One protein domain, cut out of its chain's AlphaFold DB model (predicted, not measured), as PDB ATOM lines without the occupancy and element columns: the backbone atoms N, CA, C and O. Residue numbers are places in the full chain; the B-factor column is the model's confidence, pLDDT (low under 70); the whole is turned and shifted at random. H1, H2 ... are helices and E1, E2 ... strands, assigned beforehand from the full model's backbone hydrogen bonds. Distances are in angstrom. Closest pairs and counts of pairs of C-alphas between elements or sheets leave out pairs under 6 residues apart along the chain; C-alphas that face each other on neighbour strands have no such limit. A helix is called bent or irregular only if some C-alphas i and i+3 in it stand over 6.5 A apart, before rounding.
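Overview. This is residues 56 to 234 of the 252 residues of an uncharacterized protein of Chitinophaga filiformis (UniProt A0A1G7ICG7). A strongly twisted wall of six strands has the long helix H3 and the shorter H5 packed over one face. H3 runs on past the sheet, where H4 folds back on it as a helical hairpin; this arm makes the length, and residues 150 to 156 stick out at its tip. The printed part has 179 residues with seven named helices and six named strands, in the order E1 E2 H1 E3 H2 H3 H4 E4 H5 E5 H6 H7 E6. The mixed sheet has the order E2 E1 E3 E4 E5 E6, and the class is mixed, helices and strands. The whole is elongated, 65 by 39 by 27 A, and only just loose, close to compact, with a radius of gyration of the C-alphas of 19.2 A.

Arrangement. E2, residues 77 to 80, and E1, residues 61 to 72, form an antiparallel hairpin, with N 79 and O 70 at 2.8 A. E1 is parallel to E3, residues 98 to 105, with N 64 and O 100 at 2.8 A. E3 is parallel to E4, residues 177 to 182, with N 105 and O 181 at 2.8 A. E4 is parallel to E5, residues 207 to 213, with N 178 and O 207 at 2.8 A. E5 is parallel to E6, residues 230 to 234, with N 212 and O 232 at 2.8 A. H3, residues 115 to 150, has a height over the sheet of 9.9 A; H5, residues 189 to 200, has 10.0 A on the same face. These two touch at a steep tilt of 45 degrees, closest at the C-alphas of Cys 118 and Phe 195, 4.7 A. H1, residues 87 to 93, touches H3, with the C-alphas of Gly 91 and Val 140 closest at 4.8 A. H4, residues 160 to 169, touches H3, with the C-alphas of Thr 145 and Lys 164 closest at 6.7 A. H2, residues 107 to 112, stands at the sheet's level. H6, residues 214 to 218, only grazes the sheet; H7, residues 220 to 223, is not on it. Every O i to N i+4 pair is within hydrogen-bond range in H2, H4, H5 and H6, against 30 of 32 in H3 and 1 of 3 in H1, where 4 of 4 O i to N i+3 pairs are; H7 is too short for an i+4 pair.

Along the chain. E1 runs 33.0 A from C-alpha 61 at (121.552, 168.892, 143.794). H3 runs 53.8 A to C-alpha 150 at (135.150, 150.100, 129.961), and is irregular, with C-alphas 116 and 119 7.1 A apart. E3 measures 22.8 A, E5 19.3 A and H5 16.5 A. E6 ends at C-alpha 234, (117.284, 177.587, 157.624).

Size, cuts and confidence. The C-alphas farthest apart, Pro 155 and Lys 222, are 66.7 A from each other. The printed part has no cut and no long link. Its mean pLDDT is 86.0; residues 56, 82 to 89, 91 to 92 and 153 to 173 are under 70.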
ATOM      1  N   ALA A  56     115.687 157.309 144.789       67.88
ATOM      2  CA  ALA A  56     114.306 157.211 145.255       67.88
ATOM      3  C   ALA A  56     113.659 158.588 145.471       67.88
ATOM      4  O   ALA A  56     112.490 158.771 145.147       67.88
ATOM      5  N   LEU A  57     114.419 159.561 145.983       70.19
ATOM      6  CA  LEU A  57     113.935 160.919 146.251       70.19
ATOM      7  C   LEU A  57     114.124 161.882 145.070       70.19
ATOM      8  O   LEU A  57     113.719 163.039 145.154       70.19
ATOM      9  N   GLY A  58     114.734 161.424 143.972       73.38
ATOM     10  CA  GLY A  58     114.973 162.243 142.785       73.38
ATOM     11  C   GLY A  58     115.867 163.458 143.045       73.38
ATOM     12  O   GLY A  58     115.674 164.493 142.412       73.38
ATOM     13  N   VAL A  59     116.821 163.358 143.979       76.12
ATOM     14  CA  VAL A  59     117.714 164.471 144.342       76.12
ATOM     15  C   VAL A  59     118.718 164.729 143.220       76.12
ATOM     16  O   VAL A  59     119.464 163.832 142.825       76.12
ATOM     17  N   GLN A  60     118.746 165.969 142.731       79.00
ATOM     18  CA  GLN A  60     119.602 166.403 141.616       79.00
ATOM     19  C   GLN A  60     120.706 167.381 142.042       79.00
ATOM     20  O   GLN A  60     121.616 167.660 141.255       79.00
ATOM     21  N   HIS A  61     120.649 167.871 143.285       85.00
ATOM     22  CA  HIS A  61     121.552 168.892 143.794       85.00
ATOM     23  C   HIS A  61     121.993 168.636 145.242       85.00
ATOM     24  O   HIS A  61     121.207 168.214 146.095       85.00
ATOM     25  N   PHE A  62     123.266 168.919 145.519       84.88
ATOM     26  CA  PHE A  62     123.868 168.802 146.845       84.88
ATOM     27  C   PHE A  62     124.529 170.108 147.286       84.88
ATOM     28  O   PHE A  62     125.355 170.661 146.571       84.88
ATOM     29  N   TYR A  63     124.260 170.547 148.507       88.94
ATOM     30  CA  TYR A  63     125.101 171.506 149.214       88.94
ATOM     31  C   TYR A  63     126.196 170.721 149.933       88.94
ATOM     32  O   TYR A  63     125.903 169.853 150.755       88.94
ATOM     33  N   LEU A  64     127.452 170.967 149.582       87.62
ATOM     34  CA  LEU A  64     128.596 170.218 150.089       87.62
ATOM     35  C   LEU A  64     129.415 171.101 151.008       87.62
ATOM     36  O   LEU A  64     130.028 172.066 150.554       87.62
ATOM     37  N   HIS A  65     129.470 170.735 152.279       87.69
ATOM     38  CA  HIS A  65     130.338 171.403 153.226       87.69
ATOM     39  C   HIS A  65     131.807 171.160 152.878       87.69
ATOM     40  O   HIS A  65     132.281 170.025 152.898       87.69
ATOM     41  N   TYR A  66     132.514 172.224 152.505       89.81
ATOM     42  CA  TYR A  66     133.907 172.156 152.077       89.81
ATOM     43  C   TYR A  66     134.865 172.238 153.261       89.81
ATOM     44  O   TYR A  66     135.745 171.386 153.397       89.81
ATOM     45  N   PHE A  67     134.719 173.285 154.070       91.19
ATOM     46  CA  PHE A  67     135.552 173.545 155.234       91.19
ATOM     47  C   PHE A  67     134.932 174.632 156.112       91.19
ATOM     48  O   PHE A  67     134.195 175.497 155.628       91.19
ATOM     49  N   ASP A  68     135.349 174.615 157.372       92.75
ATOM     50  CA  ASP A  68     135.103 175.676 158.341       92.75
ATOM     51  C   ASP A  68     136.232 176.708 158.289       92.75
ATOM     52  O   ASP A  68     137.396 176.352 158.085       92.75
ATOM     53  N   VAL A  69     135.906 177.975 158.517       95.75
ATOM     54  CA  VAL A  69     136.859 179.055 158.779       95.75
ATOM     55  C   VAL A  69     136.631 179.568 160.185       95.75
ATOM     56  O   VAL A  69     135.528 180.009 160.526       95.75
ATOM     57  N   ASP A  70     137.704 179.566 160.967       95.50
ATOM     58  CA  ASP A  70     137.646 180.006 162.345       95.50
ATOM     59  C   ASP A  70     138.845 180.842 162.791       95.50
ATOM     60  O   ASP A  70     139.921 180.771 162.207       95.50
ATOM     61  N   TRP A  71     138.674 181.654 163.834       96.06
ATOM     62  CA  TRP A  71     139.737 182.483 164.387       96.06
ATOM     63  C   TRP A  71     140.731 181.656 165.203       96.06
ATOM     64  O   TRP A  71     140.377 181.049 166.214       96.06
ATOM     65  N   SER A  72     142.004 181.699 164.811       95.44
ATOM     66  CA  SER A  72     143.100 181.164 165.612       95.44
ATOM     67  C   SER A  72     143.685 182.257 166.497       95.44
ATOM     68  O   SER A  72     144.306 183.192 165.993       95.44
ATOM     69  N   GLU A  73     143.574 182.104 167.818       94.56
ATOM     70  CA  GLU A  73     144.217 183.024 168.769       94.56
ATOM     71  C   GLU A  73     145.749 182.982 168.651       94.56
ATOM     72  O   GLU A  73     146.410 184.018 168.621       94.56
ATOM     73  N   ASN A  74     146.319 181.784 168.472       94.50
ATOM     74  CA  ASN A  74     147.768 181.582 168.362       94.50
ATOM     75  C   ASN A  74     148.377 182.296 167.150       94.50
ATOM     76  O   ASN A  74     149.489 182.811 167.227       94.50
ATOM     77  N   LEU A  75     147.665 182.284 166.022       93.75
ATOM     78  CA  LEU A  75     148.120 182.896 164.775       93.75
ATOM     79  C   LEU A  75     147.549 184.304 164.567       93.75
ATOM     80  O   LEU A  75     147.958 184.985 163.629       93.75
ATOM     81  N   SER A  76     146.613 184.725 165.425       93.94
ATOM     82  CA  SER A  76     145.879 185.991 165.329       93.94
ATOM     83  C   SER A  76     145.300 186.228 163.929       93.94
ATOM     84  O   SER A  76     145.388 187.321 163.367       93.94
ATOM     85  N   MET A  77     144.757 185.166 163.331       95.12
ATOM     86  CA  MET A  77     144.186 185.191 161.988       95.12
ATOM     87  C   MET A  77     143.136 184.086 161.823       95.12
ATOM     88  O   MET A  77     143.209 183.068 162.518       95.12
ATOM     89  N   PRO A  78     142.188 184.236 160.884       95.75
ATOM     90  CA  PRO A  78     141.295 183.147 160.535       95.75
ATOM     91  C   PRO A  78     142.048 182.037 159.793       95.75
ATOM     92  O   PRO A  78     142.880 182.297 158.917       95.75
ATOM     93  N   VAL A  79     141.730 180.795 160.133       93.25
ATOM     94  CA  VAL A  79     142.327 179.573 159.604       93.25
ATOM     95  C   VAL A  79     141.239 178.561 159.249       93.25
ATOM     96  O   VAL A  79     140.163 178.579 159.841       93.25
ATOM     97  N   PRO A  80     141.491 177.668 158.282       89.62
ATOM     98  CA  PRO A  80     140.587 176.557 158.028       89.62
ATOM     99  C   PRO A  80     140.726 175.483 159.122       89.62
ATOM    100  O   PRO A  80     141.838 175.005 159.338       89.62
ATOM    101  N   GLU A  81     139.635 175.089 159.792       74.88
ATOM    102  CA  GLU A  81     139.683 174.093 160.890       74.88
ATOM    103  C   GLU A  81     139.420 172.646 160.442       74.88
ATOM    104  O   GLU A  81     140.001 171.716 161.001       74.88
ATOM    105  N   ALA A  82     138.600 172.433 159.411       65.19
ATOM    106  CA  ALA A  82     138.234 171.095 158.948       65.19
ATOM    107  C   ALA A  82     138.383 170.972 157.428       65.19
ATOM    108  O   ALA A  82     137.898 171.816 156.682       65.19
ATOM    109  N   GLU A  83     139.034 169.906 156.960       61.88
ATOM    110  CA  GLU A  83     139.083 169.534 155.543       61.88
ATOM    111  C   GLU A  83     138.317 168.228 155.315       61.88
ATOM    112  O   GLU A  83     138.356 167.308 156.134       61.88
ATOM    113  N   PHE A  84     137.612 168.146 154.186       61.91
ATOM    114  CA  PHE A  84     136.869 166.954 153.790       61.91
ATOM    115  C   PHE A  84     137.797 165.732 153.616       61.91
ATOM    116  O   PHE A  84     138.737 165.770 152.821       61.91
ATOM    117  N   ALA A  85     137.514 164.625 154.309       55.25
ATOM    118  CA  ALA A  85     138.434 163.492 154.458       55.25
ATOM    119  C   ALA A  85     138.425 162.469 153.300       55.25
ATOM    120  O   ALA A  85     139.345 161.661 153.217       55.25
ATOM    121  N   SER A  86     137.442 162.470 152.385       63.00
ATOM    122  CA  SER A  86     137.501 161.611 151.180       63.00
ATOM    123  C   SER A  86     136.738 162.165 149.970       63.00
ATOM    124  O   SER A  86     135.542 161.929 149.785       63.00
ATOM    125  N   LEU A  87     137.459 162.862 149.087       64.00
ATOM    126  CA  LEU A  87     136.930 163.327 147.795       64.00
ATOM    127  C   LEU A  87     136.511 162.171 146.872       64.00
ATOM    128  O   LEU A  87     135.628 162.345 146.029       64.00
ATOM    129  N   GLU A  88     137.107 160.984 147.042       64.38
ATOM    130  CA  GLU A  88     136.773 159.817 146.230       64.38
ATOM    131  C   GLU A  88     135.312 159.416 146.441       64.38
ATOM    132  O   GLU A  88     134.582 159.231 145.472       64.38
ATOM    133  N   SER A  89     134.838 159.336 147.682       63.28
ATOM    134  CA  SER A  89     133.462 158.909 147.936       63.28
ATOM    135  C   SER A  89     132.431 159.942 147.468       63.28
ATOM    136  O   SER A  89     131.394 159.562 146.921       63.28
ATOM    137  N   ILE A  90     132.732 161.243 147.595       70.19
ATOM    138  CA  ILE A  90     131.833 162.305 147.120       70.19
ATOM    139  C   ILE A  90     131.670 162.239 145.611       70.19
ATOM    140  O   ILE A  90     130.554 162.310 145.111       70.19
ATOM    141  N   GLY A  91     132.749 162.130 144.839       69.56
ATOM    142  CA  GLY A  91     132.561 162.274 143.403       69.56
ATOM    143  C   GLY A  91     131.804 161.087 142.765       69.56
ATOM    144  O   GLY A  91     131.420 161.193 141.604       69.56
ATOM    145  N   ARG A  92     131.568 159.967 143.484       69.81
ATOM    146  CA  ARG A  92     130.602 158.931 143.050       69.81
ATOM    147  C   ARG A  92     129.170 159.460 143.148       69.81
ATOM    148  O   ARG A  92     128.358 159.198 142.274       69.81
ATOM    149  N   LEU A  93     128.884 160.224 144.202       70.19
ATOM    150  CA  LEU A  93     127.590 160.860 144.450       70.19
ATOM    151  C   LEU A  93     127.272 161.945 143.412       70.19
ATOM    152  O   LEU A  93     126.119 162.113 143.025       70.19
ATOM    153  N   LEU A  94     128.298 162.671 142.961       75.81
ATOM    154  CA  LEU A  94     128.154 163.845 142.092       75.81
ATOM    155  C   LEU A  94     128.213 163.554 140.596       75.81
ATOM    156  O   LEU A  94     128.190 164.484 139.797       75.81
ATOM    157  N   GLU A  95     128.307 162.290 140.194       70.88
ATOM    158  CA  GLU A  95     128.508 161.945 138.788       70.88
ATOM    159  C   GLU A  95     127.409 162.519 137.878       70.88
ATOM    160  O   GLU A  95     127.710 163.045 136.807       70.88
ATOM    161  N   ASP A  96     126.169 162.544 138.371       72.31
ATOM    162  CA  ASP A  96     124.992 163.058 137.656       72.31
ATOM    163  C   ASP A  96     124.272 164.180 138.425       72.31
ATOM    164  O   ASP A  96     123.086 164.423 138.210       72.31
ATOM    165  N   CYS A  97     124.954 164.840 139.367       75.50
ATOM    166  CA  CYS A  97     124.349 165.881 140.199       75.50
ATOM    167  C   CYS A  97     125.142 167.181 140.151       75.50
ATOM    168  O   CYS A  97     126.374 167.186 140.126       75.50
ATOM    169  N   ARG A  98     124.413 168.297 140.215       84.19
ATOM    170  CA  ARG A  98     125.010 169.600 140.507       84.19
ATOM    171  C   ARG A  98     125.363 169.675 141.985       84.19
ATOM    172  O   ARG A  98     124.785 168.964 142.813       84.19
ATOM    173  N   TYR A  99     126.261 170.588 142.329       88.25
ATOM    174  CA  TYR A  99     126.523 170.874 143.729       88.25
ATOM    175  C   TYR A  99     126.864 172.338 143.996       88.25
ATOM    176  O   TYR A  99     127.316 173.063 143.112       88.25
ATOM    177  N   THR A 100     126.695 172.738 145.250       92.56
ATOM    178  CA  THR A 100     127.059 174.047 145.788       92.56
ATOM    179  C   THR A 100     128.098 173.851 146.891       92.56
ATOM    180  O   THR A 100     127.778 173.221 147.901       92.56
ATOM    181  N   PRO A 101     129.343 174.339 146.735       93.81
ATOM    182  CA  PRO A 101     130.272 174.474 147.847       93.81
ATOM    183  C   PRO A 101     129.663 175.322 148.951       93.81
ATOM    184  O   PRO A 101     129.199 176.434 148.690       93.81
ATOM    185  N   VAL A 102     129.732 174.817 150.173       94.25
ATOM    186  CA  VAL A 102     129.377 175.557 151.375       94.25
ATOM    187  C   VAL A 102     130.625 175.760 152.213       94.25
ATOM    188  O   VAL A 102     131.320 174.797 152.535       94.25
ATOM    189  N   VAL A 103     130.894 177.007 152.577       96.00
ATOM    190  CA  VAL A 103     131.929 177.356 153.553       96.00
ATOM    191  C   VAL A 103     131.247 177.899 154.791       96.00
ATOM    192  O   VAL A 103     130.535 178.902 154.708       96.00
ATOM    193  N   PHE A 104     131.481 177.253 155.928       95.62
ATOM    194  CA  PHE A 104     131.060 177.787 157.212       95.62
ATOM    195  C   PHE A 104     132.111 178.759 157.732       95.62
ATOM    196  O   PHE A 104     133.305 178.468 157.711       95.62
ATOM    197  N   ILE A 105     131.682 179.926 158.195       97.44
ATOM    198  CA  ILE A 105     132.556 180.896 158.846       97.44
ATOM    199  C   ILE A 105     131.946 181.238 160.192       97.44
ATOM    200  O   ILE A 105     130.804 181.696 160.285       97.44
ATOM    201  N   THR A 106     132.717 181.034 161.254       96.88
ATOM    202  CA  THR A 106     132.240 181.345 162.597       96.88
ATOM    203  C   THR A 106     131.999 182.840 162.766       96.88
ATOM    204  O   THR A 106     132.745 183.687 162.270       96.88
ATOM    205  N   ASN A 107     130.990 183.197 163.563       97.19
ATOM    206  CA  ASN A 107     130.773 184.599 163.906       97.19
ATOM    207  C   ASN A 107     131.988 185.206 164.633       97.19
ATOM    208  O   ASN A 107     132.329 186.360 164.376       97.19
ATOM    209  N   ARG A 108     132.685 184.417 165.472       97.00
ATOM    210  CA  ARG A 108     133.895 184.853 166.191       97.00
ATOM    211  C   ARG A 108     135.023 185.289 165.258       97.00
ATOM    212  O   ARG A 108     135.736 186.238 165.574       97.00
ATOM    213  N   THR A 109     135.117 184.694 164.065       97.81
ATOM    214  CA  THR A 109     136.011 185.192 163.013       97.81
ATOM    215  C   THR A 109     135.736 186.661 162.723       97.81
ATOM    216  O   THR A 109     136.651 187.477 162.775       97.81
ATOM    217  N   PHE A 110     134.480 187.036 162.488       98.31
ATOM    218  CA  PHE A 110     134.128 188.428 162.218       98.31
ATOM    219  C   PHE A 110     134.114 189.312 163.460       98.31
ATOM    220  O   PHE A 110     134.159 190.525 163.299       98.31
ATOM    221  N   GLU A 111     134.074 188.780 164.679       97.88
ATOM    222  CA  GLU A 111     134.264 189.579 165.900       97.88
ATOM    223  C   GLU A 111     135.704 190.097 165.973       97.88
ATOM    224  O   GLU A 111     135.909 191.301 166.140       97.88
ATOM    225  N   GLN A 112     136.673 189.216 165.715       97.62
ATOM    226  CA  GLN A 112     138.106 189.492 165.843       97.62
ATOM    227  C   GLN A 112     138.729 190.129 164.588       97.62
ATOM    228  O   GLN A 112     139.653 190.934 164.690       97.62
ATOM    229  N   LEU A 113     138.218 189.810 163.392       96.75
ATOM    230  CA  LEU A 113     138.796 190.274 162.129       96.75
ATOM    231  C   LEU A 113     138.768 191.813 162.032       96.75
ATOM    232  O   LEU A 113     137.700 192.414 162.198       96.75
ATOM    233  N   PRO A 114     139.896 192.475 161.722       96.38
ATOM    234  CA  PRO A 114     139.896 193.888 161.355       96.38
ATOM    235  C   PRO A 114     139.138 194.112 160.044       96.38
ATOM    236  O   PRO A 114     139.242 193.301 159.125       96.38
ATOM    237  N   ASP A 115     138.426 195.232 159.914       95.69
ATOM    238  CA  ASP A 115     137.666 195.534 158.690       95.69
ATOM    239  C   ASP A 115     138.558 195.551 157.430       95.69
ATOM    240  O   ASP A 115     138.197 194.973 156.407       95.69
ATOM    241  N   SER A 116     139.786 196.071 157.549       96.19
ATOM    242  CA  SER A 116     140.802 196.087 156.482       96.19
ATOM    243  C   SER A 116     141.235 194.700 155.991       96.19
ATOM    244  O   SER A 116     141.879 194.590 154.951       96.19
ATOM    245  N   SER A 117     140.923 193.640 156.737       97.56
ATOM    246  CA  SER A 117     141.303 192.262 156.415       97.56
ATOM    247  C   SER A 117     140.169 191.464 155.760       97.56
ATOM    248  O   SER A 117     140.378 190.302 155.406       97.56
ATOM    249  N   CYS A 118     138.983 192.057 155.559       98.19
ATOM    250  CA  CYS A 118     137.841 191.381 154.931       98.19
ATOM    251  C   CYS A 118     138.144 190.944 153.490       98.19
ATOM    252  O   CYS A 118     137.834 189.812 153.115       98.19
ATOM    253  N   GLU A 119     138.801 191.798 152.700       98.50
ATOM    254  CA  GLU A 119     139.205 191.468 151.326       98.50
ATOM    255  C   GLU A 119     140.247 190.346 151.281       98.50
ATOM    256  O   GLU A 119     140.160 189.429 150.462       98.50
ATOM    257  N   TRP A 120     141.209 190.372 152.207       98.12
ATOM    258  CA  TRP A 120     142.202 189.308 152.328       98.12
ATOM    259  C   TRP A 120     141.535 187.967 152.650       98.12
ATOM    260  O   TRP A 120     141.842 186.962 152.006       98.12
ATOM    261  N   LEU A 121     140.588 187.952 153.595       98.50
ATOM    262  CA  LEU A 121     139.851 186.739 153.939       98.50
ATOM    263  C   LEU A 121     139.042 186.231 152.738       98.50
ATOM    264  O   LEU A 121     139.092 185.040 152.432       98.50
ATOM    265  N   ALA A 122     138.361 187.124 152.014       98.69
ATOM    266  CA  ALA A 122     137.624 186.782 150.799       98.69
ATOM    267  C   ALA A 122     138.519 186.107 149.755       98.69
ATOM    268  O   ALA A 122     138.164 185.044 149.243       98.69
ATOM    269  N   LYS A 123     139.718 186.654 149.513       98.56
ATOM    270  CA  LYS A 123     140.695 186.031 148.618       98.56
ATOM    271  C   LYS A 123     141.080 184.625 149.083       98.56
ATOM    272  O   LYS A 123     141.073 183.694 148.285       98.56
ATOM    273  N   ARG A 124     141.421 184.456 150.365       97.88
ATOM    274  CA  ARG A 124     141.865 183.163 150.917       97.88
ATOM    275  C   ARG A 124     140.779 182.095 150.832       97.88
ATOM    276  O   ARG A 124     141.070 180.961 150.454       97.88
ATOM    277  N   VAL A 125     139.542 182.465 151.150       97.88
ATOM    278  CA  VAL A 125     138.380 181.581 151.018       97.88
ATOM    279  C   VAL A 125     138.160 181.217 149.551       97.88
ATOM    280  O   VAL A 125     137.995 180.038 149.246       97.88
ATOM    281  N   ALA A 126     138.233 182.186 148.633       98.06
ATOM    282  CA  ALA A 126     138.091 181.923 147.205       98.06
ATOM    283  C   ALA A 126     139.172 180.968 146.670       98.06
ATOM    284  O   ALA A 126     138.850 179.976 146.017       98.06
ATOM    285  N   ASP A 127     140.441 181.216 147.002       96.25
ATOM    286  CA  ASP A 127     141.562 180.349 146.623       96.25
ATOM    287  C   ASP A 127     141.329 178.903 147.115       96.25
ATOM    288  O   ASP A 127     141.523 177.947 146.360       96.25
ATOM    289  N   LYS A 128     140.870 178.731 148.365       94.38
ATOM    290  CA  LYS A 128     140.639 177.404 148.961       94.38
ATOM    291  C   LYS A 128     139.424 176.690 148.359       94.38
ATOM    292  O   LYS A 128     139.517 175.493 148.095       94.38
ATOM    293  N   ILE A 129     138.323 177.400 148.090       94.06
ATOM    294  CA  ILE A 129     137.159 176.846 147.375       94.06
ATOM    295  C   ILE A 129     137.590 176.324 146.004       94.06
ATOM    296  O   ILE A 129     137.315 175.169 145.690       94.06
ATOM    297  N   ASN A 130     138.306 177.134 145.217       92.62
ATOM    298  CA  ASN A 130     138.755 176.740 143.881       92.62
ATOM    299  C   ASN A 130     139.654 175.499 143.934       92.62
ATOM    300  O   ASN A 130     139.428 174.547 143.191       92.62
ATOM    301  N   ALA A 131     140.603 175.456 144.873       89.38
ATOM    302  CA  ALA A 131     141.472 174.296 145.058       89.38
ATOM    303  C   ALA A 131     140.694 173.013 145.416       89.38
ATOM    304  O   ALA A 131     141.046 171.929 144.948       89.38
ATOM    305  N   PHE A 132     139.642 173.113 146.235       87.50
ATOM    306  CA  PHE A 132     138.777 171.974 146.556       87.50
ATOM    307  C   PHE A 132     137.908 171.552 145.368       87.50
ATOM    308  O   PHE A 132     137.836 170.359 145.070       87.50
ATOM    309  N   SER A 133     137.291 172.511 144.673       88.12
ATOM    310  CA  SER A 133     136.469 172.239 143.492       88.12
ATOM    311  C   SER A 133     137.275 171.551 142.399       88.12
ATOM    312  O   SER A 133     136.828 170.526 141.891       88.12
ATOM    313  N   ASP A 134     138.494 172.015 142.115       84.94
ATOM    314  CA  ASP A 134     139.344 171.394 141.099       84.94
ATOM    315  C   ASP A 134     139.705 169.946 141.461       84.94
ATOM    316  O   ASP A 134     139.576 169.054 140.622       84.94
ATOM    317  N   LYS A 135     140.079 169.665 142.719       84.06
ATOM    318  CA  LYS A 135     140.356 168.285 143.164       84.06
ATOM    319  C   LYS A 135     139.121 167.383 143.048       84.06
ATOM    320  O   LYS A 135     139.227 166.238 142.607       84.06
ATOM    321  N   LEU A 136     137.952 167.887 143.450       82.44
ATOM    322  CA  LEU A 136     136.695 167.146 143.399       82.44
ATOM    323  C   LEU A 136     136.268 166.859 141.955       82.44
ATOM    324  O   LEU A 136     135.925 165.726 141.624       82.44
ATOM    325  N   GLU A 137     136.320 167.864 141.084       82.44
ATOM    326  CA  GLU A 137     135.933 167.733 139.681       82.44
ATOM    327  C   GLU A 137     136.883 166.810 138.916       82.44
ATOM    328  O   GLU A 137     136.404 166.000 138.126       82.44
ATOM    329  N   ILE A 138     138.191 166.828 139.210       79.56
ATOM    330  CA  ILE A 138     139.135 165.827 138.684       79.56
ATOM    331  C   ILE A 138     138.698 164.411 139.090       79.56
ATOM    332  O   ILE A 138     138.616 163.534 138.232       79.56
ATOM    333  N   SER A 139     138.330 164.187 140.358       79.25
ATOM    334  CA  SER A 139     137.848 162.874 140.823       79.25
ATOM    335  C   SER A 139     136.552 162.429 140.127       79.25
ATOM    336  O   SER A 139     136.361 161.243 139.847       79.25
ATOM    337  N   VAL A 140     135.633 163.357 139.844       78.75
ATOM    338  CA  VAL A 140     134.407 163.064 139.081       78.75
ATOM    339  C   VAL A 140     134.746 162.712 137.627       78.75
ATOM    340  O   VAL A 140     134.242 161.717 137.105       78.75
ATOM    341  N   ILE A 141     135.625 163.490 136.990       77.00
ATOM    342  CA  ILE A 141     136.052 163.293 135.599       77.00
ATOM    343  C   ILE A 141     136.765 161.957 135.427       77.00
ATOM    344  O   ILE A 141     136.413 161.206 134.518       77.00
ATOM    345  N   ASP A 142     137.729 161.630 136.286       76.56
ATOM    346  CA  ASP A 142     138.498 160.388 136.178       76.56
ATOM    347  C   ASP A 142     137.577 159.161 136.219       76.56
ATOM    348  O   ASP A 142     137.751 158.225 135.438       76.56
ATOM    349  N   ARG A 143     136.512 159.203 137.028       74.06
ATOM    350  CA  ARG A 143     135.485 158.153 137.049       74.06
ATOM    351  C   ARG A 143     134.639 158.077 135.787       74.06
ATOM    352  O   ARG A 143     134.451 156.978 135.264       74.06
ATOM    353  N   LYS A 144     134.133 159.214 135.299       76.25
ATOM    354  CA  LYS A 144     133.367 159.248 134.042       76.25
ATOM    355  C   LYS A 144     134.208 158.694 132.897       76.25
ATOM    356  O   LYS A 144     133.737 157.879 132.111       76.25
ATOM    357  N   THR A 145     135.476 159.092 132.861       74.19
ATOM    358  CA  THR A 145     136.451 158.647 131.865       74.19
ATOM    359  C   THR A 145     136.693 157.136 131.973       74.19
ATOM    360  O   THR A 145     136.629 156.450 130.957       74.19
ATOM    361  N   ALA A 146     136.879 156.595 133.183       74.31
ATOM    362  CA  ALA A 146     137.032 155.155 133.409       74.31
ATOM    363  C   ALA A 146     135.831 154.342 132.892       74.31
ATOM    364  O   ALA A 146     136.022 153.386 132.147       74.31
ATOM    365  N   ARG A 147     134.594 154.768 133.188       73.38
ATOM    366  CA  ARG A 147     133.386 154.093 132.676       73.38
ATOM    367  C   ARG A 147     133.272 154.123 131.157       73.38
ATOM    368  O   ARG A 147     132.789 153.162 130.570       73.38
ATOM    369  N   ILE A 148     133.683 155.223 130.526       73.62
ATOM    370  CA  ILE A 148     133.701 155.326 129.064       73.62
ATOM    371  C   ILE A 148     134.723 154.341 128.488       73.62
ATOM    372  O   ILE A 148     134.405 153.647 127.526       73.62
ATOM    373  N   TYR A 149     135.918 154.228 129.082       71.44
ATOM    374  CA  TYR A 149     136.918 153.255 128.631       71.44
ATOM    375  C   TYR A 149     136.424 151.811 128.723       71.44
ATOM    376  O   TYR A 149     136.646 151.058 127.780       71.44
ATOM    377  N   ASP A 150     135.711 151.449 129.793       72.69
ATOM    378  CA  ASP A 150     135.150 150.100 129.961       72.69
ATOM    379  C   ASP A 150     134.133 149.727 128.863       72.69
ATOM    380  O   ASP A 150     133.872 148.548 128.626       72.69
ATOM    381  N   GLN A 151     133.550 150.720 128.185       73.69
ATOM    382  CA  GLN A 151     132.551 150.535 127.127       73.69
ATOM    383  C   GLN A 151     133.145 150.561 125.710       73.69
ATOM    384  O   GLN A 151     132.430 150.288 124.743       73.69
ATOM    385  N   LEU A 152     134.430 150.891 125.558       70.75
ATOM    386  CA  LEU A 152     135.087 150.990 124.258       70.75
ATOM    387  C   LEU A 152     135.738 149.653 123.848       70.75
ATOM    388  O   LEU A 152     136.329 148.966 124.683       70.75
ATOM    389  N   PRO A 153     135.685 149.270 122.558       68.38
ATOM    390  CA  PRO A 153     136.346 148.059 122.081       68.38
ATOM    391  C   PRO A 153     137.871 148.186 122.209       68.38
ATOM    392  O   PRO A 153     138.466 149.177 121.791       68.38
ATOM    393  N   SER A 154     138.517 147.166 122.776       60.00
ATOM    394  CA  SER A 154     139.980 147.098 122.882       60.00
ATOM    395  C   SER A 154     140.631 146.977 121.486       60.00
ATOM    396  O   SER A 154     140.058 146.290 120.636       60.00
ATOM    397  N   PRO A 155     141.807 147.586 121.211       61.00
ATOM    398  CA  PRO A 155     142.704 148.270 122.140       61.00
ATOM    399  C   PRO A 155     142.790 149.782 121.858       61.00
ATOM    400  O   PRO A 155     143.624 150.231 121.074       61.00
ATOM    401  N   ILE A 156     141.985 150.605 122.539       60.53
ATOM    402  CA  ILE A 156     142.133 152.075 122.509       60.53
ATOM    403  C   ILE A 156     143.020 152.513 123.684       60.53
ATOM    404  O   ILE A 156     142.596 153.216 124.596       60.53
ATOM    405  N   TYR A 157     144.280 152.068 123.686       55.28
ATOM    406  CA  TYR A 157     145.274 152.514 124.677       55.28
ATOM    407  C   TYR A 157     145.939 153.847 124.286       55.28
ATOM    408  O   TYR A 157     146.519 154.520 125.128       55.28
ATOM    409  N   THR A 158     145.835 154.276 123.025       55.41
ATOM    410  CA  THR A 158     146.621 155.397 122.472       55.41
ATOM    411  C   THR A 158     145.934 156.766 122.515       55.41
ATOM    412  O   THR A 158     146.526 157.746 122.073       55.41
ATOM    413  N   GLN A 159     144.709 156.875 123.046       62.00
ATOM    414  CA  GLN A 159     143.942 158.137 123.045       62.00
ATOM    415  C   GLN A 159     143.495 158.612 124.435       62.00
ATOM    416  O   GLN A 159     142.720 159.566 124.529       62.00
ATOM    417  N   GLN A 160     143.997 158.001 125.518       62.16
ATOM    418  CA  GLN A 160     143.509 158.302 126.868       62.16
ATOM    419  C   GLN A 160     143.691 159.776 127.265       62.16
ATOM    420  O   GLN A 160     142.772 160.412 127.786       62.16
ATOM    421  N   ASP A 161     144.846 160.357 126.938       65.88
ATOM    422  CA  ASP A 161     145.135 161.766 127.220       65.88
ATOM    423  C   ASP A 161     144.246 162.719 126.416       65.88
ATOM    424  O   ASP A 161     143.822 163.761 126.917       65.88
ATOM    425  N   SER A 162     143.908 162.352 125.176       69.69
ATOM    426  CA  SER A 162     143.027 163.156 124.321       69.69
ATOM    427  C   SER A 162     141.588 163.135 124.838       69.69
ATOM    428  O   SER A 162     140.956 164.186 124.921       69.69
ATOM    429  N   ILE A 163     141.093 161.971 125.269       66.56
ATOM    430  CA  ILE A 163     139.751 161.811 125.848       66.56
ATOM    431  C   ILE A 163     139.653 162.541 127.189       66.56
ATOM    432  O   ILE A 163     138.721 163.320 127.388       66.56
ATOM    433  N   LYS A 164     140.645 162.385 128.075       68.75
ATOM    434  CA  LYS A 164     140.697 163.127 129.343       68.75
ATOM    435  C   LYS A 164     140.709 164.638 129.100       68.75
ATOM    436  O   LYS A 164     139.979 165.367 129.772       68.75
ATOM    437  N   LYS A 165     141.466 165.119 128.109       69.00
ATOM    438  CA  LYS A 165     141.519 166.544 127.746       69.00
ATOM    439  C   LYS A 165     140.192 167.057 127.185       69.00
ATOM    440  O   LYS A 165     139.783 168.152 127.556       69.00
ATOM    441  N   ILE A 166     139.501 166.274 126.354       67.69
ATOM    442  CA  ILE A 166     138.167 166.614 125.831       67.69
ATOM    443  C   ILE A 166     137.143 166.673 126.965       67.69
ATOM    444  O   ILE A 166     136.441 167.670 127.077       67.69
ATOM    445  N   ILE A 167     137.094 165.669 127.846       65.88
ATOM    446  CA  ILE A 167     136.172 165.653 128.994       65.88
ATOM    447  C   ILE A 167     136.463 166.826 129.941       65.88
ATOM    448  O   ILE A 167     135.540 167.490 130.404       65.88
ATOM    449  N   THR A 168     137.740 167.133 130.182       65.75
ATOM    450  CA  THR A 168     138.139 168.288 131.001       65.75
ATOM    451  C   THR A 168     137.753 169.617 130.349       65.75
ATOM    452  O   THR A 168     137.317 170.522 131.051       65.75
ATOM    453  N   ALA A 169     137.893 169.757 129.028       62.25
ATOM    454  CA  ALA A 169     137.555 170.983 128.300       62.25
ATOM    455  C   ALA A 169     136.042 171.162 128.082       62.25
ATOM    456  O   ALA A 169     135.563 172.289 128.027       62.25
ATOM    457  N   ALA A 170     135.294 170.062 127.992       56.78
ATOM    458  CA  ALA A 170     133.836 170.044 127.917       56.78
ATOM    459  C   ALA A 170     133.162 170.211 129.293       56.78
ATOM    460  O   ALA A 170     131.935 170.199 129.377       56.78
ATOM    461  N   ARG A 171     133.943 170.359 130.375       62.62
ATOM    462  CA  ARG A 171     133.441 170.661 131.721       62.62
ATOM    463  C   ARG A 171     132.733 172.010 131.702       62.62
ATOM    464  O   ARG A 171     133.365 173.060 131.800       62.62
ATOM    465  N   GLU A 172     131.410 171.983 131.705       62.03
ATOM    466  CA  GLU A 172     130.677 173.003 132.445       62.03
ATOM    467  C   GLU A 172     131.040 172.828 133.925       62.03
ATOM    468  O   GLU A 172     131.068 171.700 134.430       62.03
ATOM    469  N   ARG A 173     131.401 173.918 134.617       65.06
ATOM    470  CA  ARG A 173     131.661 173.844 136.061       65.06
ATOM    471  C   ARG A 173     130.435 173.230 136.731       65.06
ATOM    472  O   ARG A 173     129.333 173.752 136.595       65.06
ATOM    473  N   LEU A 174     130.644 172.137 137.464       75.19
ATOM    474  CA  LEU A 174     129.556 171.381 138.096       75.19
ATOM    475  C   LEU A 174     128.865 172.182 139.211       75.19
ATOM    476  O   LEU A 174     127.760 171.841 139.639       75.19
ATOM    477  N   ASN A 175     129.521 173.250 139.669       84.62
ATOM    478  CA  ASN A 175     128.986 174.221 140.602       84.62
ATOM    479  C   ASN A 175     128.665 175.563 139.929       84.62
ATOM    480  O   ASN A 175     129.535 176.245 139.381       84.62
ATOM    481  N   THR A 176     127.420 176.003 140.054       91.56
ATOM    482  CA  THR A 176     126.945 177.318 139.585       91.56
ATOM    483  C   THR A 176     126.683 178.292 140.732       91.56
ATOM    484  O   THR A 176     126.482 179.481 140.499       91.56
ATOM    485  N   GLU A 177     126.723 177.802 141.970       95.00
ATOM    486  CA  GLU A 177     126.476 178.554 143.197       95.00
ATOM    487  C   GLU A 177     127.620 178.316 144.193       95.00
ATOM    488  O   GLU A 177     128.220 177.240 144.191       95.00
ATOM    489  N   ILE A 178     127.934 179.322 145.013       97.56
ATOM    490  CA  ILE A 178     128.786 179.247 146.206       97.56
ATOM    491  C   ILE A 178     127.954 179.744 147.386       97.56
ATOM    492  O   ILE A 178     127.416 180.849 147.320       97.56
ATOM    493  N   GLN A 179     127.905 178.978 148.470       98.06
ATOM    494  CA  GLN A 179     127.181 179.355 149.675       98.06
ATOM    495  C   GLN A 179     128.134 179.657 150.829       98.06
ATOM    496  O   GLN A 179     129.055 178.892 151.115       98.06
ATOM    497  N   ILE A 180     127.871 180.760 151.527       98.38
ATOM    498  CA  ILE A 180     128.519 181.085 152.796       98.38
ATOM    499  C   ILE A 180     127.527 180.868 153.934       98.38
ATOM    500  O   ILE A 180     126.455 181.473 153.969       98.38
ATOM    501  N   ASP A 181     127.893 180.001 154.867       96.50
ATOM    502  CA  ASP A 181     127.139 179.763 156.089       96.50
ATOM    503  C   ASP A 181     127.788 180.548 157.233       96.50
ATOM    504  O   ASP A 181     128.938 180.303 157.591       96.50
ATOM    505  N   CYS A 182     127.099 181.557 157.761       96.31
ATOM    506  CA  CYS A 182     127.628 182.392 158.835       96.31
ATOM    507  C   CYS A 182     126.501 182.969 159.684       96.31
ATOM    508  O   CYS A 182     125.557 183.582 159.187       96.31
ATOM    509  N   ASP A 183     126.680 182.896 160.997       92.25
ATOM    510  CA  ASP A 183     125.725 183.398 161.981       92.25
ATOM    511  C   ASP A 183     126.029 184.817 162.411       92.25
ATOM    512  O   ASP A 183     126.304 185.087 163.583       92.25
ATOM    513  N   TRP A 184     126.009 185.739 161.451       96.62
ATOM    514  CA  TRP A 184     126.350 187.117 161.764       96.62
ATOM    515  C   TRP A 184     125.384 187.704 162.801       96.62
ATOM    516  O   TRP A 184     124.180 187.427 162.846       96.62
ATOM    517  N   THR A 185     125.927 188.578 163.635       96.75
ATOM    518  CA  THR A 185     125.191 189.364 164.621       96.75
ATOM    519  C   THR A 185     125.098 190.812 164.154       96.75
ATOM    520  O   THR A 185     125.724 191.217 163.177       96.75
ATOM    521  N   ALA A 186     124.359 191.647 164.888       96.12
ATOM    522  CA  ALA A 186     124.372 193.086 164.633       96.12
ATOM    523  C   ALA A 186     125.787 193.698 164.751       96.12
ATOM    524  O   ALA A 186     126.081 194.652 164.040       96.12
ATOM    525  N   GLY A 187     126.656 193.143 165.610       97.00
ATOM    526  CA  GLY A 187     128.025 193.636 165.816       97.00
ATOM    527  C   GLY A 187     129.014 193.217 164.723       97.00
ATOM    528  O   GLY A 187     129.978 193.928 164.464       97.00
ATOM    529  N   THR A 188     128.762 192.096 164.048       98.00
ATOM    530  CA  THR A 188     129.633 191.562 162.984       98.00
ATOM    531  C   THR A 188     129.094 191.799 161.575       98.00
ATOM    532  O   THR A 188     129.807 191.558 160.602       98.00
ATOM    533  N   ARG A 189     127.863 192.316 161.454       97.50
ATOM    534  CA  ARG A 189     127.150 192.560 160.191       97.50
ATOM    535  C   ARG A 189     127.999 193.266 159.139       97.50
ATOM    536  O   ARG A 189     128.104 192.767 158.025       97.50
ATOM    537  N   GLU A 190     128.586 194.415 159.473       98.31
ATOM    538  CA  GLU A 190     129.323 195.219 158.487       98.31
ATOM    539  C   GLU A 190     130.544 194.472 157.948       98.31
ATOM    540  O   GLU A 190     130.728 194.406 156.736       98.31
ATOM    541  N   LYS A 191     131.309 193.813 158.828       98.56
ATOM    542  CA  LYS A 191     132.476 193.013 158.437       98.56
ATOM    543  C   LYS A 191     132.083 191.805 157.588       98.56
ATOM    544  O   LYS A 191     132.696 191.551 156.555       98.56
ATOM    545  N   TYR A 192     131.018 191.101 157.970       98.62
ATOM    546  CA  TYR A 192     130.491 189.996 157.171       98.62
ATOM    547  C   TYR A 192     130.033 190.468 155.781       98.62
ATOM    548  O   TYR A 192     130.354 189.850 154.767       98.62
ATOM    549  N   PHE A 193     129.339 191.606 155.697       98.69
ATOM    550  CA  PHE A 193     128.850 192.139 154.423       98.69
ATOM    551  C   PHE A 193     129.983 192.682 153.552       98.69
ATOM    552  O   PHE A 193     129.925 192.550 152.330       98.69
ATOM    553  N   HIS A 194     131.014 193.268 154.158       98.81
ATOM    554  CA  HIS A 194     132.238 193.656 153.470       98.81
ATOM    555  C   HIS A 194     132.923 192.421 152.870       98.81
ATOM    556  O   HIS A 194     133.165 192.386 151.663       98.81
ATOM    557  N   PHE A 195     133.120 191.367 153.664       98.81
ATOM    558  CA  PHE A 195     133.644 190.091 153.179       98.81
ATOM    559  C   PHE A 195     132.829 189.529 152.002       98.81
ATOM    560  O   PHE A 195     133.415 189.172 150.985       98.81
ATOM    561  N   LEU A 196     131.493 189.504 152.082       98.81
ATOM    562  CA  LEU A 196     130.639 188.996 150.998       98.81
ATOM    563  C   LEU A 196     130.770 189.816 149.705       98.81
ATOM    564  O   LEU A 196     130.868 189.246 148.617       98.81
ATOM    565  N   LYS A 197     130.824 191.152 149.812       98.75
ATOM    566  CA  LYS A 197     131.070 192.036 148.660       98.75
ATOM    567  C   LYS A 197     132.438 191.769 148.043       98.75
ATOM    568  O   LYS A 197     132.545 191.706 146.825       98.75
ATOM    569  N   ALA A 198     133.474 191.586 148.858       98.81
ATOM    570  CA  ALA A 198     134.800 191.239 148.364       98.81
ATOM    571  C   ALA A 198     134.792 189.862 147.677       98.81
ATOM    572  O   ALA A 198     135.278 189.733 146.555       98.81
ATOM    573  N   LEU A 199     134.148 188.861 148.287       98.75
ATOM    574  CA  LEU A 199     134.057 187.500 147.759       98.75
ATOM    575  C   LEU A 199     133.354 187.446 146.397       98.75
ATOM    576  O   LEU A 199     133.793 186.711 145.514       98.75
ATOM    577  N   ARG A 200     132.315 188.267 146.192       98.25
ATOM    578  CA  ARG A 200     131.610 188.392 144.908       98.25
ATOM    579  C   ARG A 200     132.552 188.659 143.731       98.25
ATOM    580  O   ARG A 200     132.315 188.121 142.654       98.25
ATOM    581  N   HIS A 201     133.608 189.453 143.915       98.00
ATOM    582  CA  HIS A 201     134.531 189.801 142.826       98.00
ATOM    583  C   HIS A 201     135.282 188.584 142.268       98.00
ATOM    584  O   HIS A 201     135.683 188.594 141.109       98.00
ATOM    585  N   TYR A 202     135.437 187.519 143.061       97.81
ATOM    586  CA  TYR A 202     136.045 186.263 142.613       97.81
ATOM    587  C   TYR A 202     135.065 185.350 141.866       97.81
ATOM    588  O   TYR A 202     135.487 184.408 141.197       97.81
ATOM    589  N   TYR A 203     133.763 185.629 141.963       96.50
ATOM    590  CA  TYR A 203     132.689 184.799 141.428       96.50
ATOM    591  C   TYR A 203     131.613 185.633 140.704       96.50
ATOM    592  O   TYR A 203     130.439 185.555 141.070       96.50
ATOM    593  N   PRO A 204     131.977 186.426 139.674       94.94
ATOM    594  CA  PRO A 204     131.023 187.284 138.965       94.94
ATOM    595  C   PRO A 204     129.944 186.489 138.216       94.94
ATOM    596  O   PRO A 204     128.805 186.937 138.136       94.94
ATOM    597  N   ASP A 205     130.289 185.293 137.732       93.06
ATOM    598  CA  ASP A 205     129.409 184.444 136.916       93.06
ATOM    599  C   ASP A 205     128.712 183.332 137.721       93.06
ATOM    600  O   ASP A 205     128.116 182.421 137.145       93.06
ATOM    601  N   LYS A 206     128.827 183.349 139.055       94.19
ATOM    602  CA  LYS A 206     128.174 182.371 139.936       94.19
ATOM    603  C   LYS A 206     127.171 183.061 140.844       94.19
ATOM    604  O   LYS A 206     127.334 184.223 141.216       94.19
ATOM    605  N   ILE A 207     126.178 182.287 141.263       97.00
ATOM    606  CA  ILE A 207     125.277 182.674 142.343       97.00
ATOM    607  C   ILE A 207     126.093 182.672 143.637       97.00
ATOM    608  O   ILE A 207     126.675 181.654 144.009       97.00
ATOM    609  N   LEU A 208     126.147 183.805 144.324       98.44
ATOM    610  CA  LEU A 208     126.607 183.863 145.705       98.44
ATOM    611  C   LEU A 208     125.377 183.766 146.601       98.44
ATOM    612  O   LEU A 208     124.438 184.546 146.436       98.44
ATOM    613  N   SER A 209     125.372 182.831 147.543       98.25
ATOM    614  CA  SER A 209     124.275 182.655 148.488       98.25
ATOM    615  C   SER A 209     124.746 182.660 149.936       98.25
ATOM    616  O   SER A 209     125.927 182.478 150.236       98.25
ATOM    617  N   ALA A 210     123.807 182.912 150.847       97.88
ATOM    618  CA  ALA A 210     124.049 182.838 152.282       97.88
ATOM    619  C   ALA A 210     122.940 182.065 152.994       97.88
ATOM    620  O   ALA A 210     121.765 182.186 152.635       97.88
ATOM    621  N   THR A 211     123.295 181.297 154.022       95.56
ATOM    622  CA  THR A 211     122.298 180.784 154.971       95.56
ATOM    623  C   THR A 211     121.723 181.948 155.784       95.56
ATOM    624  O   THR A 211     122.396 182.929 156.104       95.56
ATOM    625  N   ILE A 212     120.431 181.879 156.087       94.56
ATOM    626  CA  ILE A 212     119.709 182.885 156.863       94.56
ATOM    627  C   ILE A 212     118.914 182.149 157.930       94.56
ATOM    628  O   ILE A 212     118.062 181.319 157.629       94.56
ATOM    629  N   ARG A 213     119.154 182.471 159.199       91.62
ATOM    630  CA  ARG A 213     118.337 181.953 160.304       91.62
ATOM    631  C   ARG A 213     117.037 182.739 160.468       91.62
ATOM    632  O   ARG A 213     116.933 183.905 160.081       91.62
ATOM    633  N   LEU A 214     116.065 182.130 161.150       90.19
ATOM    634  CA  LEU A 214     114.767 182.752 161.443       90.19
ATOM    635  C   LEU A 214     114.885 184.102 162.172       90.19
ATOM    636  O   LEU A 214     114.068 184.989 161.938       90.19
ATOM    637  N   TYR A 215     115.892 184.293 163.035       90.31
ATOM    638  CA  TYR A 215     116.082 185.566 163.741       90.31
ATOM    639  C   TYR A 215     116.495 186.716 162.795       90.31
ATOM    640  O   TYR A 215     115.770 187.713 162.765       90.31
ATOM    641  N   PRO A 216     117.572 186.609 161.981       91.81
ATOM    642  CA  PRO A 216     117.853 187.567 160.906       91.81
ATOM    643  C   PRO A 216     116.677 187.822 159.963       91.81
ATOM    644  O   PRO A 216     116.403 188.978 159.637       91.81
ATOM    645  N   TYR A 217     115.945 186.768 159.593       92.06
ATOM    646  CA  TYR A 217     114.754 186.884 158.755       92.06
ATOM    647  C   TYR A 217     113.650 187.719 159.425       92.06
ATOM    648  O   TYR A 217     113.122 188.644 158.817       92.06
ATOM    649  N   LYS A 218     113.341 187.462 160.704       91.75
ATOM    650  CA  LYS A 218     112.320 188.202 161.466       91.75
ATOM    651  C   LYS A 218     112.724 189.652 161.760       91.75
ATOM    652  O   LYS A 218     111.871 190.536 161.774       91.75
ATOM    653  N   TYR A 219     114.005 189.906 162.030       94.62
ATOM    654  CA  TYR A 219     114.516 191.210 162.469       94.62
ATOM    655  C   TYR A 219     115.408 191.879 161.414       94.62
ATOM    656  O   TYR A 219     116.454 192.449 161.739       94.62
ATOM    657  N   THR A 220     114.974 191.871 160.150       93.69
ATOM    658  CA  THR A 220     115.748 192.358 158.993       93.69
ATOM    659  C   THR A 220     116.263 193.789 159.158       93.69
ATOM    660  O   THR A 220     117.407 194.071 158.822       93.69
ATOM    661  N   LYS A 221     115.472 194.706 159.738       94.75
ATOM    662  CA  LYS A 221     115.901 196.105 159.961       94.75
ATOM    663  C   LYS A 221     117.149 196.213 160.843       94.75
ATOM    664  O   LYS A 221     117.968 197.102 160.646       94.75
ATOM    665  N   LYS A 222     117.283 195.314 161.821       94.06
ATOM    666  CA  LYS A 222     118.432 195.254 162.730       94.06
ATOM    667  C   LYS A 222     119.594 194.504 162.082       94.06
ATOM    668  O   LYS A 222     120.733 194.962 162.122       94.06
ATOM    669  N   MET A 223     119.294 193.355 161.486       95.81
ATOM    670  CA  MET A 223     120.302 192.395 161.035       95.81
ATOM    671  C   MET A 223     120.843 192.692 159.633       95.81
ATOM    672  O   MET A 223     121.918 192.211 159.294       95.81
ATOM    673  N   GLY A 224     120.157 193.528 158.854       96.06
ATOM    674  CA  GLY A 224     120.480 193.802 157.457       96.06
ATOM    675  C   GLY A 224     120.120 192.642 156.526       96.06
ATOM    676  O   GLY A 224     119.715 191.566 156.965       96.06
ATOM    677  N   VAL A 225     120.274 192.887 155.226       97.12
ATOM    678  CA  VAL A 225     120.155 191.872 154.173       97.12
ATOM    679  C   VAL A 225     121.560 191.623 153.621       97.12
ATOM    680  O   VAL A 225     122.186 192.593 153.184       97.12
ATOM    681  N   PRO A 226     122.084 190.384 153.669       97.62
ATOM    682  CA  PRO A 226     123.416 190.098 153.149       97.62
ATOM    683  C   PRO A 226     123.482 190.407 151.643       97.62
ATOM    684  O   PRO A 226     122.525 190.112 150.926       97.62
ATOM    685  N   PRO A 227     124.583 191.002 151.142       98.00
ATOM    686  CA  PRO A 227     124.730 191.392 149.739       98.00
ATOM    687  C   PRO A 227     125.060 190.180 148.846       98.00
ATOM    688  O   PRO A 227     126.159 190.064 148.310       98.00
ATOM    689  N   VAL A 228     124.098 189.266 148.715       98.12
ATOM    690  CA  VAL A 228     124.179 188.000 147.967       98.12
ATOM    691  C   VAL A 228     122.998 187.879 146.995       98.12
ATOM    692  O   VAL A 228     122.009 188.596 147.142       98.12
ATOM    693  N   ASP A 229     123.075 186.984 146.008       97.94
ATOM    694  CA  ASP A 229     121.974 186.744 145.055       97.94
ATOM    695  C   ASP A 229     120.789 186.035 145.704       97.94
ATOM    696  O   ASP A 229     119.634 186.274 145.348       97.94
ATOM    697  N   ARG A 230     121.081 185.113 146.628       95.62
ATOM    698  CA  ARG A 230     120.093 184.189 147.179       95.62
ATOM    699  C   ARG A 230     120.308 183.959 148.671       95.62
ATOM    700  O   ARG A 230     121.416 183.693 149.127       95.62
ATOM    701  N   GLY A 231     119.220 184.021 149.432       93.88
ATOM    702  CA  GLY A 231     119.183 183.585 150.824       93.88
ATOM    703  C   GLY A 231     118.584 182.187 150.940       93.88
ATOM    704  O   GLY A 231     117.529 181.928 150.365       93.88
ATOM    705  N   MET A 232     119.222 181.307 151.707       92.56
ATOM    706  CA  MET A 232     118.656 180.021 152.113       92.56
ATOM    707  C   MET A 232     118.128 180.139 153.538       92.56
ATOM    708  O   MET A 232     118.908 180.244 154.483       92.56
ATOM    709  N   LEU A 233     116.806 180.128 153.705       91.38
ATOM    710  CA  LEU A 233     116.202 180.174 155.031       91.38
ATOM    711  C   LEU A 233     116.363 178.815 155.721       91.38
ATOM    712  O   LEU A 233     115.805 177.816 155.283       91.38
ATOM    713  N   MET A 234     117.096 178.792 156.827       85.31
ATOM    714  CA  MET A 234     117.284 177.587 157.624       85.31
ATOM    715  C   MET A 234     116.058 177.362 158.513       85.31
ATOM    716  O   MET A 234     115.851 178.071 159.503       85.31
TER     717      MET A 234